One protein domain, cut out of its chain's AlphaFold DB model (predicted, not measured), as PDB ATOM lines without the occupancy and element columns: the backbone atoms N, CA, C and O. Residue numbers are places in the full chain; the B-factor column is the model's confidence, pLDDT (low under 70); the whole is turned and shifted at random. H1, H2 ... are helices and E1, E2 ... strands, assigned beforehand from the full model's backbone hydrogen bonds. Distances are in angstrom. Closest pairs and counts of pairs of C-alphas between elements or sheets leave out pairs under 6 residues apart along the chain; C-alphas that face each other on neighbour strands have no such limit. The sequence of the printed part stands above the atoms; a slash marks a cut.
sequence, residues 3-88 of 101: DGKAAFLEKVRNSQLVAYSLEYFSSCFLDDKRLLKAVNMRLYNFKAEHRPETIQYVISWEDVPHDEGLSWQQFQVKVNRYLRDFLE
ATOM      1  N   ASP A   3      -5.354 -34.866  10.893       59.50
ATOM      2  CA  ASP A   3      -5.149 -36.293  11.184       59.50
ATOM      3  C   ASP A   3      -5.601 -37.219  10.041       59.50
ATOM      4  O   ASP A   3      -5.004 -38.270   9.814       59.50
ATOM      5  N   GLY A   4      -6.615 -36.810   9.268       70.50
ATOM      6  CA  GLY A   4      -7.151 -37.600   8.153       70.50
ATOM      7  C   GLY A   4      -6.177 -37.733   6.978       70.50
ATOM      8  O   GLY A   4      -5.972 -38.837   6.475       70.50
ATOM      9  N   LYS A   5      -5.519 -36.629   6.585       72.19
ATOM     10  CA  LYS A   5      -4.538 -36.624   5.485       72.19
ATOM     11  C   LYS A   5      -3.304 -37.457   5.837       72.19
ATOM     12  O   LYS A   5      -2.870 -38.266   5.025       72.19
ATOM     13  N   ALA A   6      -2.758 -37.294   7.044       78.75
ATOM     14  CA  ALA A   6      -1.584 -38.049   7.481       78.75
ATOM     15  C   ALA A   6      -1.869 -39.559   7.546       78.75
ATOM     16  O   ALA A   6      -1.117 -40.357   6.990       78.75
ATOM     17  N   ALA A   7      -3.002 -39.952   8.138       79.69
ATOM     18  CA  ALA A   7      -3.421 -41.353   8.182       79.69
ATOM     19  C   ALA A   7      -3.664 -41.944   6.780       79.69
ATOM     20  O   ALA A   7      -3.418 -43.129   6.554       79.69
ATOM     21  N   PHE A   8      -4.139 -41.133   5.830       81.06
ATOM     22  CA  PHE A   8      -4.293 -41.544   4.439       81.06
ATOM     23  C   PHE A   8      -2.945 -41.745   3.736       81.06
ATOM     24  O   PHE A   8      -2.742 -42.782   3.108       81.06
ATOM     25  N   LEU A   9      -2.002 -40.810   3.879       81.88
ATOM     26  CA  LEU A   9      -0.669 -40.922   3.276       81.88
ATOM     27  C   LEU A   9       0.094 -42.153   3.776       81.88
ATOM     28  O   LEU A   9       0.767 -42.821   2.993       81.88
ATOM     29  N   GLU A  10      -0.071 -42.524   5.046       82.88
ATOM     30  CA  GLU A  10       0.490 -43.774   5.566       82.88
ATOM     31  C   GLU A  10      -0.121 -45.014   4.892       82.88
ATOM     32  O   GLU A  10       0.585 -45.977   4.591       82.88
ATOM     33  N   LYS A  11      -1.416 -44.998   4.552       82.25
ATOM     34  CA  LYS A  11      -2.029 -46.081   3.762       82.25
ATOM     35  C   LYS A  11      -1.501 -46.110   2.328       82.25
ATOM     36  O   LYS A  11      -1.260 -47.195   1.805       82.25
ATOM     37  N   VAL A  12      -1.274 -44.946   1.717       83.19
ATOM     38  CA  VAL A  12      -0.697 -44.825   0.366       83.19
ATOM     39  C   VAL A  12       0.706 -45.420   0.310       83.19
ATOM     40  O   VAL A  12       0.996 -46.191  -0.597       83.19
ATOM     41  N   ARG A  13       1.556 -45.129   1.302       80.12
ATOM     42  CA  ARG A  13       2.922 -45.680   1.390       80.12
ATOM     43  C   ARG A  13       2.953 -47.201   1.476       80.12
ATOM     44  O   ARG A  13       3.885 -47.830   0.990       80.12
ATOM     45  N   ASN A  14       1.927 -47.788   2.084       78.50
ATOM     46  CA  ASN A  14       1.765 -49.234   2.177       78.50
ATOM     47  C   ASN A  14       1.038 -49.839   0.962       78.50
ATOM     48  O   ASN A  14       0.872 -51.057   0.903       78.50
ATOM     49  N   SER A  15       0.610 -49.007   0.002       78.75
ATOM     50  CA  SER A  15      -0.108 -49.435  -1.196       78.75
ATOM     51  C   SER A  15       0.820 -49.720  -2.358       78.75
ATOM     52  O   SER A  15       1.694 -48.923  -2.692       78.75
ATOM     53  N   GLN A  16       0.591 -50.850  -3.026       81.31
ATOM     54  CA  GLN A  16       1.347 -51.216  -4.228       81.31
ATOM     55  C   GLN A  16       0.892 -50.417  -5.448       81.31
ATOM     56  O   GLN A  16       1.679 -50.193  -6.367       81.31
ATOM     57  N   LEU A  17      -0.385 -50.028  -5.471       87.50
ATOM     58  CA  LEU A  17      -0.994 -49.337  -6.592       87.50
ATOM     59  C   LEU A  17      -2.096 -48.386  -6.109       87.50
ATOM     60  O   LEU A  17      -2.934 -48.759  -5.284       87.50
ATOM     61  N   VAL A  18      -2.131 -47.184  -6.680       87.31
ATOM     62  CA  VAL A  18      -3.190 -46.195  -6.452       87.31
ATOM     63  C   VAL A  18      -3.818 -45.813  -7.789       87.31
ATOM     64  O   VAL A  18      -3.140 -45.287  -8.670       87.31
ATOM     65  N   ALA A  19      -5.118 -46.055  -7.940       90.88
ATOM     66  CA  ALA A  19      -5.906 -45.521  -9.046       90.88
ATOM     67  C   ALA A  19      -6.616 -44.245  -8.603       90.88
ATOM     68  O   ALA A  19      -7.141 -44.199  -7.486       90.88
ATOM     69  N   TYR A  20      -6.700 -43.248  -9.478       92.44
ATOM     70  CA  TYR A  20      -7.519 -42.067  -9.224       92.44
ATOM     71  C   TYR A  20      -8.353 -41.648 -10.434       92.44
ATOM     72  O   TYR A  20      -7.969 -41.881 -11.578       92.44
ATOM     73  N   SER A  21      -9.477 -40.985 -10.166       91.62
ATOM     74  CA  SER A  21     -10.279 -40.288 -11.169       91.62
ATOM     75  C   SER A  21     -10.579 -38.859 -10.737       91.62
ATOM     76  O   SER A  21     -10.791 -38.563  -9.557       91.62
ATOM     77  N   LEU A  22     -10.651 -37.976 -11.724       90.56
ATOM     78  CA  LEU A  22     -10.860 -36.550 -11.533       90.56
ATOM     79  C   LEU A  22     -12.345 -36.203 -11.712       90.56
ATOM     80  O   LEU A  22     -12.948 -36.540 -12.730       90.56
ATOM     81  N   GLU A  23     -12.938 -35.527 -10.728       88.50
ATOM     82  CA  GLU A  23     -14.261 -34.912 -10.861       88.50
ATOM     83  C   GLU A  23     -14.081 -33.440 -11.217       88.50
ATOM     84  O   GLU A  23     -13.346 -32.709 -10.546       88.50
ATOM     85  N   TYR A  24     -14.774 -32.998 -12.263       85.75
ATOM     86  CA  TYR A  24     -14.701 -31.628 -12.751       85.75
ATOM     87  C   TYR A  24     -16.020 -30.895 -12.525       85.75
ATOM     88  O   TYR A  24     -17.096 -31.487 -12.624       85.75
ATOM     89  N   PHE A  25     -15.950 -29.590 -12.269       76.88
ATOM     90  CA  PHE A  25     -17.137 -28.740 -12.245       76.88
ATOM     91  C   PHE A  25     -17.829 -28.759 -13.615       76.88
ATOM     92  O   PHE A  25     -17.191 -28.519 -14.643       76.88
ATOM     93  N   SER A  26     -19.141 -29.001 -13.629       65.56
ATOM     94  CA  SER A  26     -19.981 -28.753 -14.797       65.56
ATOM     95  C   SER A  26     -20.478 -27.305 -14.763       65.56
ATOM     96  O   SER A  26     -21.022 -26.842 -13.762       65.56
ATOM     97  N   SER A  27     -20.281 -26.569 -15.857       59.03
ATOM     98  CA  SER A  27     -20.916 -25.269 -16.083       59.03
ATOM     99  C   SER A  27     -21.729 -25.347 -17.365       59.03
ATOM    100  O   SER A  27     -21.226 -25.803 -18.387       59.03
ATOM    101  N   CYS A  28     -22.979 -24.895 -17.313       55.50
ATOM    102  CA  CYS A  28     -23.838 -24.721 -18.484       55.50
ATOM    103  C   CYS A  28     -23.650 -23.355 -19.174       55.50
ATOM    104  O   CYS A  28     -24.356 -23.070 -20.136       55.50
ATOM    105  N   PHE A  29     -22.716 -22.515 -18.702       54.94
ATOM    106  CA  PHE A  29     -22.585 -21.113 -19.127       54.94
ATOM    107  C   PHE A  29     -21.161 -20.683 -19.533       54.94
ATOM    108  O   PHE A  29     -20.953 -19.506 -19.813       54.94
ATOM    109  N   LEU A  30     -20.165 -21.581 -19.535       53.22
ATOM    110  CA  LEU A  30     -18.771 -21.240 -19.864       53.22
ATOM    111  C   LEU A  30     -18.189 -22.221 -20.891       53.22
ATOM    112  O   LEU A  30     -18.177 -23.423 -20.643       53.22
ATOM    113  N   ASP A  31     -17.664 -21.681 -21.994       52.72
ATOM    114  CA  ASP A  31     -17.100 -22.439 -23.123       52.72
ATOM    115  C   ASP A  31     -15.665 -22.963 -22.900       52.72
ATOM    116  O   ASP A  31     -15.159 -23.681 -23.759       52.72
ATOM    117  N   ASP A  32     -14.992 -22.694 -21.770       55.97
ATOM    118  CA  ASP A  32     -13.782 -23.463 -21.438       55.97
ATOM    119  C   ASP A  32     -13.389 -23.500 -19.948       55.97
ATOM    120  O   ASP A  32     -13.617 -22.566 -19.175       55.97
ATOM    121  N   LYS A  33     -12.664 -24.588 -19.645       58.84
ATOM    122  CA  LYS A  33     -11.986 -25.068 -18.432       58.84
ATOM    123  C   LYS A  33     -12.843 -25.928 -17.505       58.84
ATOM    124  O   LYS A  33     -13.420 -25.466 -16.528       58.84
ATOM    125  N   ARG A  34     -12.808 -27.243 -17.768       71.94
ATOM    126  CA  ARG A  34     -13.059 -28.304 -16.778       71.94
ATOM    127  C   ARG A  34     -12.150 -28.060 -15.563       71.94
ATOM    128  O   ARG A  34     -10.974 -28.415 -15.585       71.94
ATOM    129  N   LEU A  35     -12.662 -27.391 -14.531       76.06
ATOM    130  CA  LEU A  35     -11.921 -27.130 -13.294       76.06
ATOM    131  C   LEU A  35     -12.044 -28.338 -12.368       76.06
ATOM    132  O   LEU A  35     -13.137 -28.885 -12.228       76.06
ATOM    133  N   LEU A  36     -10.939 -28.751 -11.748       81.25
ATOM    134  CA  LEU A  36     -10.921 -29.884 -10.827       81.25
ATOM    135  C   LEU A  36     -11.673 -29.520  -9.555       81.25
ATOM    136  O   LEU A  36     -11.424 -28.477  -8.947       81.25
ATOM    137  N   LYS A  37     -12.590 -30.397  -9.167       87.25
ATOM    138  CA  LYS A  37     -13.434 -30.264  -7.983       87.25
ATOM    139  C   LYS A  37     -13.072 -31.290  -6.917       87.25
ATOM    140  O   LYS A  37     -13.114 -30.968  -5.731       87.25
ATOM    141  N   ALA A  38     -12.739 -32.506  -7.338       89.69
ATOM    142  CA  ALA A  38     -12.339 -33.576  -6.442       89.69
ATOM    143  C   ALA A  38     -11.406 -34.576  -7.131       89.69
ATOM    144  O   ALA A  38     -11.444 -34.758  -8.350       89.69
ATOM    145  N   VAL A  39     -10.596 -35.245  -6.319       89.12
ATOM    146  CA  VAL A  39      -9.811 -36.418  -6.697       89.12
ATOM    147  C   VAL A  39     -10.380 -37.597  -5.920       89.12
ATOM    148  O   VAL A  39     -10.334 -37.634  -4.690       89.12
ATOM    149  N   ASN A  40     -10.926 -38.558  -6.652       90.94
ATOM    150  CA  ASN A  40     -11.416 -39.811  -6.102       90.94
ATOM    151  C   ASN A  40     -10.308 -40.849  -6.247       90.94
ATOM    152  O   ASN A  40      -9.696 -40.929  -7.309       90.94
ATOM    153  N   MET A  41     -10.052 -41.655  -5.222       90.12
ATOM    154  CA  MET A  41      -8.951 -42.616  -5.219       90.12
ATOM    155  C   MET A  41      -9.381 -43.992  -4.734       90.12
ATOM    156  O   MET A  41     -10.216 -44.128  -3.836       90.12
ATOM    157  N   ARG A  42      -8.735 -45.013  -5.302       88.06
ATOM    158  CA  ARG A  42      -8.761 -46.401  -4.845       88.06
ATOM    159  C   ARG A  42      -7.343 -46.917  -4.665       88.06
ATOM    160  O   ARG A  42      -6.552 -46.924  -5.605       88.06
ATOM    161  N   LEU A  43      -7.043 -47.361  -3.453       86.12
ATOM    162  CA  LEU A  43      -5.763 -47.957  -3.085       86.12
ATOM    163  C   LEU A  43      -5.906 -49.471  -3.168       86.12
ATOM    164  O   LEU A  43      -6.887 -50.003  -2.649       86.12
ATOM    165  N   TYR A  44      -4.941 -50.148  -3.785       84.31
ATOM    166  CA  TYR A  44      -4.923 -51.600  -3.917       84.31
ATOM    167  C   TYR A  44      -3.745 -52.204  -3.149       84.31
ATOM    168  O   TYR A  44      -2.580 -51.927  -3.455       84.31
ATOM    169  N   ASN A  45      -4.069 -53.086  -2.199       79.56
ATOM    170  CA  ASN A  45      -3.104 -53.907  -1.463       79.56
ATOM    171  C   ASN A  45      -3.298 -55.389  -1.812       79.56
ATOM    172  O   ASN A  45      -4.187 -56.062  -1.287       79.56
ATOM    173  N   PHE A  46      -2.447 -55.909  -2.683       71.44
ATOM    174  CA  PHE A  46      -2.279 -57.318  -3.020       71.44
ATOM    175  C   PHE A  46      -1.387 -58.003  -1.972       71.44
ATOM    176  O   PHE A  46      -0.154 -57.970  -2.040       71.44
ATOM    177  N   LYS A  47      -2.010 -58.642  -0.979       67.12
ATOM    178  CA  LYS A  47      -1.311 -59.584  -0.090       67.12
ATOM    179  C   LYS A  47      -1.177 -60.929  -0.805       67.12
ATOM    180  O   LYS A  47      -2.101 -61.335  -1.503       67.12
ATOM    181  N   ALA A  48      -0.049 -61.613  -0.603       58.22
ATOM    182  CA  ALA A  48       0.391 -62.786  -1.370       58.22
ATOM    183  C   ALA A  48      -0.624 -63.948  -1.482       58.22
ATOM    184  O   ALA A  48      -0.475 -64.779  -2.368       58.22
ATOM    185  N   GLU A  49      -1.666 -63.996  -0.643       62.22
ATOM    186  CA  GLU A  49      -2.663 -65.080  -0.646       62.22
ATOM    187  C   GLU A  49      -4.127 -64.611  -0.522       62.22
ATOM    188  O   GLU A  49      -5.029 -65.431  -0.345       62.22
ATOM    189  N   HIS A  50      -4.418 -63.306  -0.608       58.34
ATOM    190  CA  HIS A  50      -5.765 -62.776  -0.342       58.34
ATOM    191  C   HIS A  50      -6.273 -61.812  -1.415       58.34
ATOM    192  O   HIS A  50      -5.504 -61.204  -2.158       58.34
ATOM    193  N   ARG A  51      -7.610 -61.676  -1.474       64.56
ATOM    194  CA  ARG A  51      -8.297 -60.676  -2.302       64.56
ATOM    195  C   ARG A  51      -7.673 -59.295  -2.059       64.56
ATOM    196  O   ARG A  51      -7.420 -58.974  -0.896       64.56
ATOM    197  N   PRO A  52      -7.458 -58.488  -3.112       67.81
ATOM    198  CA  PRO A  52      -6.926 -57.147  -2.951       67.81
ATOM    199  C   PRO A  52      -7.815 -56.347  -2.001       67.81
ATOM    200  O   PRO A  52      -9.030 -56.265  -2.192       67.81
ATOM    201  N   GLU A  53      -7.210 -55.777  -0.964       76.94
ATOM    202  CA  GLU A  53      -7.900 -54.822  -0.105       76.94
ATOM    203  C   GLU A  53      -8.006 -53.505  -0.875       76.94
ATOM    204  O   GLU A  53      -6.998 -52.982  -1.358       76.94
ATOM    205  N   THR A  54      -9.236 -53.006  -1.035       82.12
ATOM    206  CA  THR A  54      -9.521 -51.743  -1.720       82.12
ATOM    207  C   THR A  54      -9.973 -50.701  -0.714       82.12
ATOM    208  O   THR A  54     -10.995 -50.880  -0.052       82.12
ATOM    209  N   ILE A  55      -9.240 -49.593  -0.625       84.06
ATOM    210  CA  ILE A  55      -9.598 -48.457   0.234       84.06
ATOM    211  C   ILE A  55     -10.003 -47.294  -0.664       84.06
ATOM    212  O   ILE A  55      -9.240 -46.907  -1.548       84.06
ATOM    213  N   GLN A  56     -11.198 -46.748  -0.437       86.81
ATOM    214  CA  GLN A  56     -11.695 -45.568  -1.142       86.81
ATOM    215  C   GLN A  56     -11.407 -44.302  -0.336       86.81
ATOM    216  O   GLN A  56     -11.577 -44.287   0.884       86.81
ATOM    217  N   TYR A  57     -10.991 -43.244  -1.023       87.56
ATOM    218  CA  TYR A  57     -10.792 -41.928  -0.426       87.56
ATOM    219  C   TYR A  57     -11.112 -40.836  -1.440       87.56
ATOM    220  O   TYR A  57     -10.807 -40.977  -2.624       87.56
ATOM    221  N   VAL A  58     -11.703 -39.744  -0.970       90.06
ATOM    222  CA  VAL A  58     -12.024 -38.574  -1.787       90.06
ATOM    223  C   VAL A  58     -11.429 -37.354  -1.110       90.06
ATOM    224  O   VAL A  58     -11.574 -37.187   0.097       90.06
ATOM    225  N   ILE A  59     -10.753 -36.521  -1.896       89.56
ATOM    226  CA  ILE A  59     -10.366 -35.172  -1.491       89.56
ATOM    227  C   ILE A  59     -11.025 -34.182  -2.434       89.56
ATOM    228  O   ILE A  59     -10.988 -34.349  -3.655       89.56
ATOM    229  N   SER A  60     -11.670 -33.177  -1.870       90.38
ATOM    230  CA  SER A  60     -12.558 -32.272  -2.584       90.38
ATOM    231  C   SER A  60     -12.253 -30.815  -2.255       90.38
ATOM    232  O   SER A  60     -11.492 -30.492  -1.346       90.38
ATOM    233  N   TRP A  61     -12.875 -29.910  -3.003       87.81
ATOM    234  CA  TRP A  61     -12.846 -28.478  -2.715       87.81
ATOM    235  C   TRP A  61     -13.353 -28.123  -1.305       87.81
ATOM    236  O   TRP A  61     -12.924 -27.106  -0.769       87.81
ATOM    237  N   GLU A  62     -14.224 -28.941  -0.698       88.56
ATOM    238  CA  GLU A  62     -14.752 -28.724   0.661       88.56
ATOM    239  C   GLU A  62     -13.670 -28.921   1.733       88.56
ATOM    240  O   GLU A  62     -13.747 -28.342   2.815       88.56
ATOM    241  N   ASP A  63     -12.622 -29.686   1.412       87.50
ATOM    242  CA  ASP A  63     -11.476 -29.929   2.290       87.50
ATOM    243  C   ASP A  63     -10.450 -28.779   2.258       87.50
ATOM    244  O   ASP A  63      -9.509 -28.751   3.057       87.50
ATOM    245  N   VAL A  64     -10.613 -27.818   1.340       87.81
ATOM    246  CA  VAL A  64      -9.712 -26.673   1.172       87.81
ATOM    247  C   VAL A  64     -10.257 -25.472   1.952       87.81
ATOM    248  O   VAL A  64     -11.344 -24.989   1.638       87.81
ATOM    249  N   PRO A  65      -9.507 -24.920   2.929       88.00
ATOM    250  CA  PRO A  65      -9.961 -23.768   3.701       88.00
ATOM    251  C   PRO A  65     -10.326 -22.581   2.804       88.00
ATOM    252  O   PRO A  65      -9.538 -22.181   1.936       88.00
ATOM    253  N   HIS A  66     -11.502 -22.005   3.033       85.88
ATOM    254  CA  HIS A  66     -11.953 -20.793   2.361       85.88
ATOM    255  C   HIS A  66     -11.634 -19.580   3.241       85.88
ATOM    256  O   HIS A  66     -12.158 -19.470   4.349       85.88
ATOM    257  N   ASP A  67     -10.754 -18.698   2.765       87.94
ATOM    258  CA  ASP A  67     -10.367 -17.496   3.509       87.94
ATOM    259  C   ASP A  67     -11.377 -16.372   3.240       87.94
ATOM    260  O   ASP A  67     -11.815 -16.174   2.101       87.94
ATOM    261  N   GLU A  68     -11.742 -15.617   4.277       82.81
ATOM    262  CA  GLU A  68     -12.640 -14.470   4.135       82.81
ATOM    263  C   GLU A  68     -12.036 -13.430   3.174       82.81
ATOM    264  O   GLU A  68     -10.894 -12.999   3.328       82.81
ATOM    265  N   GLY A  69     -12.806 -13.032   2.155       83.25
ATOM    266  CA  GLY A  69     -12.389 -12.040   1.156       83.25
ATOM    267  C   GLY A  69     -11.795 -12.604  -0.140       83.25
ATOM    268  O   GLY A  69     -11.552 -11.830  -1.066       83.25
ATOM    269  N   LEU A  70     -11.610 -13.924  -0.261       87.50
ATOM    270  CA  LEU A  70     -11.280 -14.549  -1.547       87.50
ATOM    271  C   LEU A  70     -12.477 -14.498  -2.501       87.50
ATOM    272  O   LEU A  70     -13.595 -14.877  -2.151       87.50
ATOM    273  N   SER A  71     -12.241 -14.083  -3.747       88.50
ATOM    274  CA  SER A  71     -13.241 -14.270  -4.795       88.50
ATOM    275  C   SER A  71     -13.381 -15.754  -5.137       88.50
ATOM    276  O   SER A  71     -12.434 -16.536  -5.003       88.50
ATOM    277  N   TRP A  72     -14.543 -16.144  -5.666       83.69
ATOM    278  CA  TRP A  72     -14.780 -17.525  -6.090       83.69
ATOM    279  C   TRP A  72     -13.727 -18.023  -7.090       83.69
ATOM    280  O   TRP A  72     -13.228 -19.136  -6.971       83.69
ATOM    281  N   GLN A  73     -13.312 -17.172  -8.031       83.88
ATOM    282  CA  GLN A  73     -12.274 -17.505  -9.011       83.88
ATOM    283  C   GLN A  73     -10.912 -17.750  -8.348       83.88
ATOM    284  O   GLN A  73     -10.194 -18.677  -8.720       83.88
ATOM    285  N   GLN A  74     -10.547 -16.945  -7.348       87.94
ATOM    286  CA  GLN A  74      -9.294 -17.129  -6.617       87.94
ATOM    287  C   GLN A  74      -9.331 -18.401  -5.763       87.94
ATOM    288  O   GLN A  74      -8.360 -19.161  -5.749       87.94
ATOM    289  N   PHE A  75     -10.464 -18.678  -5.111       87.50
ATOM    290  CA  PHE A  75     -10.669 -19.926  -4.383       87.50
ATOM    291  C   PHE A  75     -10.585 -21.145  -5.311       87.50
ATOM    292  O   PHE A  75      -9.889 -22.108  -5.002       87.50
ATOM    293  N   GLN A  76     -11.179 -21.080  -6.503       85.31
ATOM    294  CA  GLN A  76     -11.056 -22.136  -7.509       85.31
ATOM    295  C   GLN A  76      -9.597 -22.391  -7.916       85.31
ATOM    296  O   GLN A  76      -9.190 -23.546  -8.049       85.31
ATOM    297  N   VAL A  77      -8.780 -21.350  -8.100       87.75
ATOM    298  CA  VAL A  77      -7.342 -21.516  -8.382       87.75
ATOM    299  C   VAL A  77      -6.620 -22.177  -7.203       87.75
ATOM    300  O   VAL A  77      -5.797 -23.068  -7.424       87.75
ATOM    301  N   LYS A  78      -6.953 -21.790  -5.963       90.56
ATOM    302  CA  LYS A  78      -6.415 -22.394  -4.731       90.56
ATOM    303  C   LYS A  78      -6.739 -23.889  -4.654       90.56
ATOM    304  O   LYS A  78      -5.829 -24.686  -4.450       90.56
ATOM    305  N   VAL A  79      -7.996 -24.267  -4.893       89.94
ATOM    306  CA  VAL A  79      -8.452 -25.668  -4.923       89.94
ATOM    307  C   VAL A  79      -7.698 -26.466  -5.983       89.94
ATOM    308  O   VAL A  79      -7.124 -27.507  -5.674       89.94
ATOM    309  N   ASN A  80      -7.638 -25.968  -7.221       89.69
ATOM    310  CA  ASN A  80      -6.949 -26.667  -8.308       89.69
ATOM    311  C   ASN A  80      -5.464 -26.895  -8.003       89.69
ATOM    312  O   ASN A  80      -4.938 -27.956  -8.325       89.69
ATOM    313  N   ARG A  81      -4.787 -25.909  -7.400       92.00
ATOM    314  CA  ARG A  81      -3.389 -26.057  -6.983       92.00
ATOM    315  C   ARG A  81      -3.257 -27.119  -5.898       92.00
ATOM    316  O   ARG A  81      -2.512 -28.067  -6.080       92.00
ATOM    317  N   TYR A  82      -4.056 -27.013  -4.839       92.00
ATOM    318  CA  TYR A  82      -4.034 -27.956  -3.725       92.00
ATOM    319  C   TYR A  82      -4.233 -29.415  -4.172       92.00
ATOM    320  O   TYR A  82      -3.494 -30.301  -3.752       92.00
ATOM    321  N   LEU A  83      -5.203 -29.667  -5.060       91.25
ATOM    322  CA  LEU A  83      -5.482 -31.012  -5.572       91.25
ATOM    323  C   LEU A  83      -4.359 -31.551  -6.475       91.25
ATOM    324  O   LEU A  83      -4.104 -32.754  -6.469       91.25
ATOM    325  N   ARG A  84      -3.677 -30.682  -7.234       91.12
ATOM    326  CA  ARG A  84      -2.507 -31.068  -8.043       91.12
ATOM    327  C   ARG A  84      -1.303 -31.391  -7.173       91.12
ATOM    328  O   ARG A  84      -0.741 -32.468  -7.330       91.12
ATOM    329  N   ASP A  85      -0.979 -30.517  -6.224       92.00
ATOM    330  CA  ASP A  85       0.127 -30.719  -5.284       92.00
ATOM    331  C   ASP A  85      -0.060 -32.036  -4.512       92.00
ATOM    332  O   ASP A  85       0.887 -32.783  -4.277       92.00
ATOM    333  N   PHE A  86      -1.307 -32.367  -4.166       89.31
ATOM    334  CA  PHE A  86      -1.642 -33.639  -3.539       89.31
ATOM    335  C   PHE A  86      -1.389 -34.848  -4.452       89.31
ATOM    336  O   PHE A  86      -0.813 -35.833  -4.002       89.31
ATOM    337  N   LEU A  87      -1.779 -34.799  -5.729       89.12
ATOM    338  CA  LEU A  87      -1.482 -35.876  -6.685       89.12
ATOM    339  C   LEU A  87       0.025 -36.064  -6.894       89.12
ATOM    340  O   LEU A  87       0.495 -37.200  -6.956       89.12
ATOM    341  N   GLU A  88       0.774 -34.966  -6.974       90.69
ATOM    342  CA  GLU A  88       2.236 -34.989  -7.064       90.69
ATOM    343  C   GLU A  88       2.852 -35.623  -5.807       90.69
ATOM    344  O   GLU A  88       3.699 -36.507  -5.918       90.69
TER     345      GLU A  88
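Overview. This is residues 3 to 88 of the 101 residues of an uncharacterized protein of Candidatus Heimdallarchaeota archaeon (UniProt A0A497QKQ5). A long, narrow sheet of three antiparallel strands has both helices on one face and no named helix on the other. H2 runs lengthwise over E2, the strand in the middle, while the shorter H1 lies slantwise over E2 and E3, and the loops at the two ends of the sheet add to the length. The printed part has 86 residues, with two named helices and three named strands in the order H1, E1, E2, E3, H2; the class is mixed, helices and strands. The sheet's order is E1, E2, E3, a meander, each strand the antiparallel neighbour of the one before. The whole is loose, with a radius of gyration of the C-alphas of 15.8 A, and elongated, spanning 51 by 29 by 17 A.

Along the chain. E2, the longest strand, holds residues 36 to 45 and is 26.9 A long from C-alpha 36 at (-10.921, -29.884, -10.827) to C-alpha 45. E1 holds residues 17 to 24 and E3 residues 53 to 60, each 23.2 A long. H2 holds residues 72 to 88 and is 24.4 A long, ending with C-alpha 88 at (2.236, -34.989, -7.064). H1 holds residues 3 to 13 and is 15.8 A long, beginning with C-alpha 3 at (-5.149, -36.293, 11.184).

Arrangement. E2 is the inner strand, and E1 and E3 are edge strands. E1 and E2 form a hairpin, antiparallel at 162 degrees, with N 21 and O 40 within hydrogen-bond range at 2.9 A. E2 and E3 form a second hairpin, antiparallel at 165 degrees, with N 41 and O 57 within hydrogen-bond range at 2.8 A. H2 is on the sheet at a height of 7.8 A, over E2, and runs along the strands, at 13 degrees to E2 on the local plane. Its closest C-alphas to E2 are those of Asn 80 and Leu 36, 5.7 A apart. H1 is on the same face at a height of 10.0 A, over E2 and E3, and runs slantwise to the strands, at 46 degrees to E2 on the local plane. Its closest C-alphas to E2 are those of Val 12 and Leu 43, 6.9 A apart. H1 and H2 are apart. In H1 and H2 every O i to N i+4 pair is within hydrogen-bond range.

Size, cuts and confidence. The two C-alphas farthest apart are those of Glu 49 and Gly 69, at 54.0 A. The printed part has no cut. The links from E1 to E2 and from E3 to H2 are long, with 11 residues each; that from E2 to E3 is short, with 7, and that from H1 to E1 is tight, with 3. The mean pLDDT of the printed part is 80.9, and residue 3, residues 26 to 33 and residues 47 to 52 are under 70.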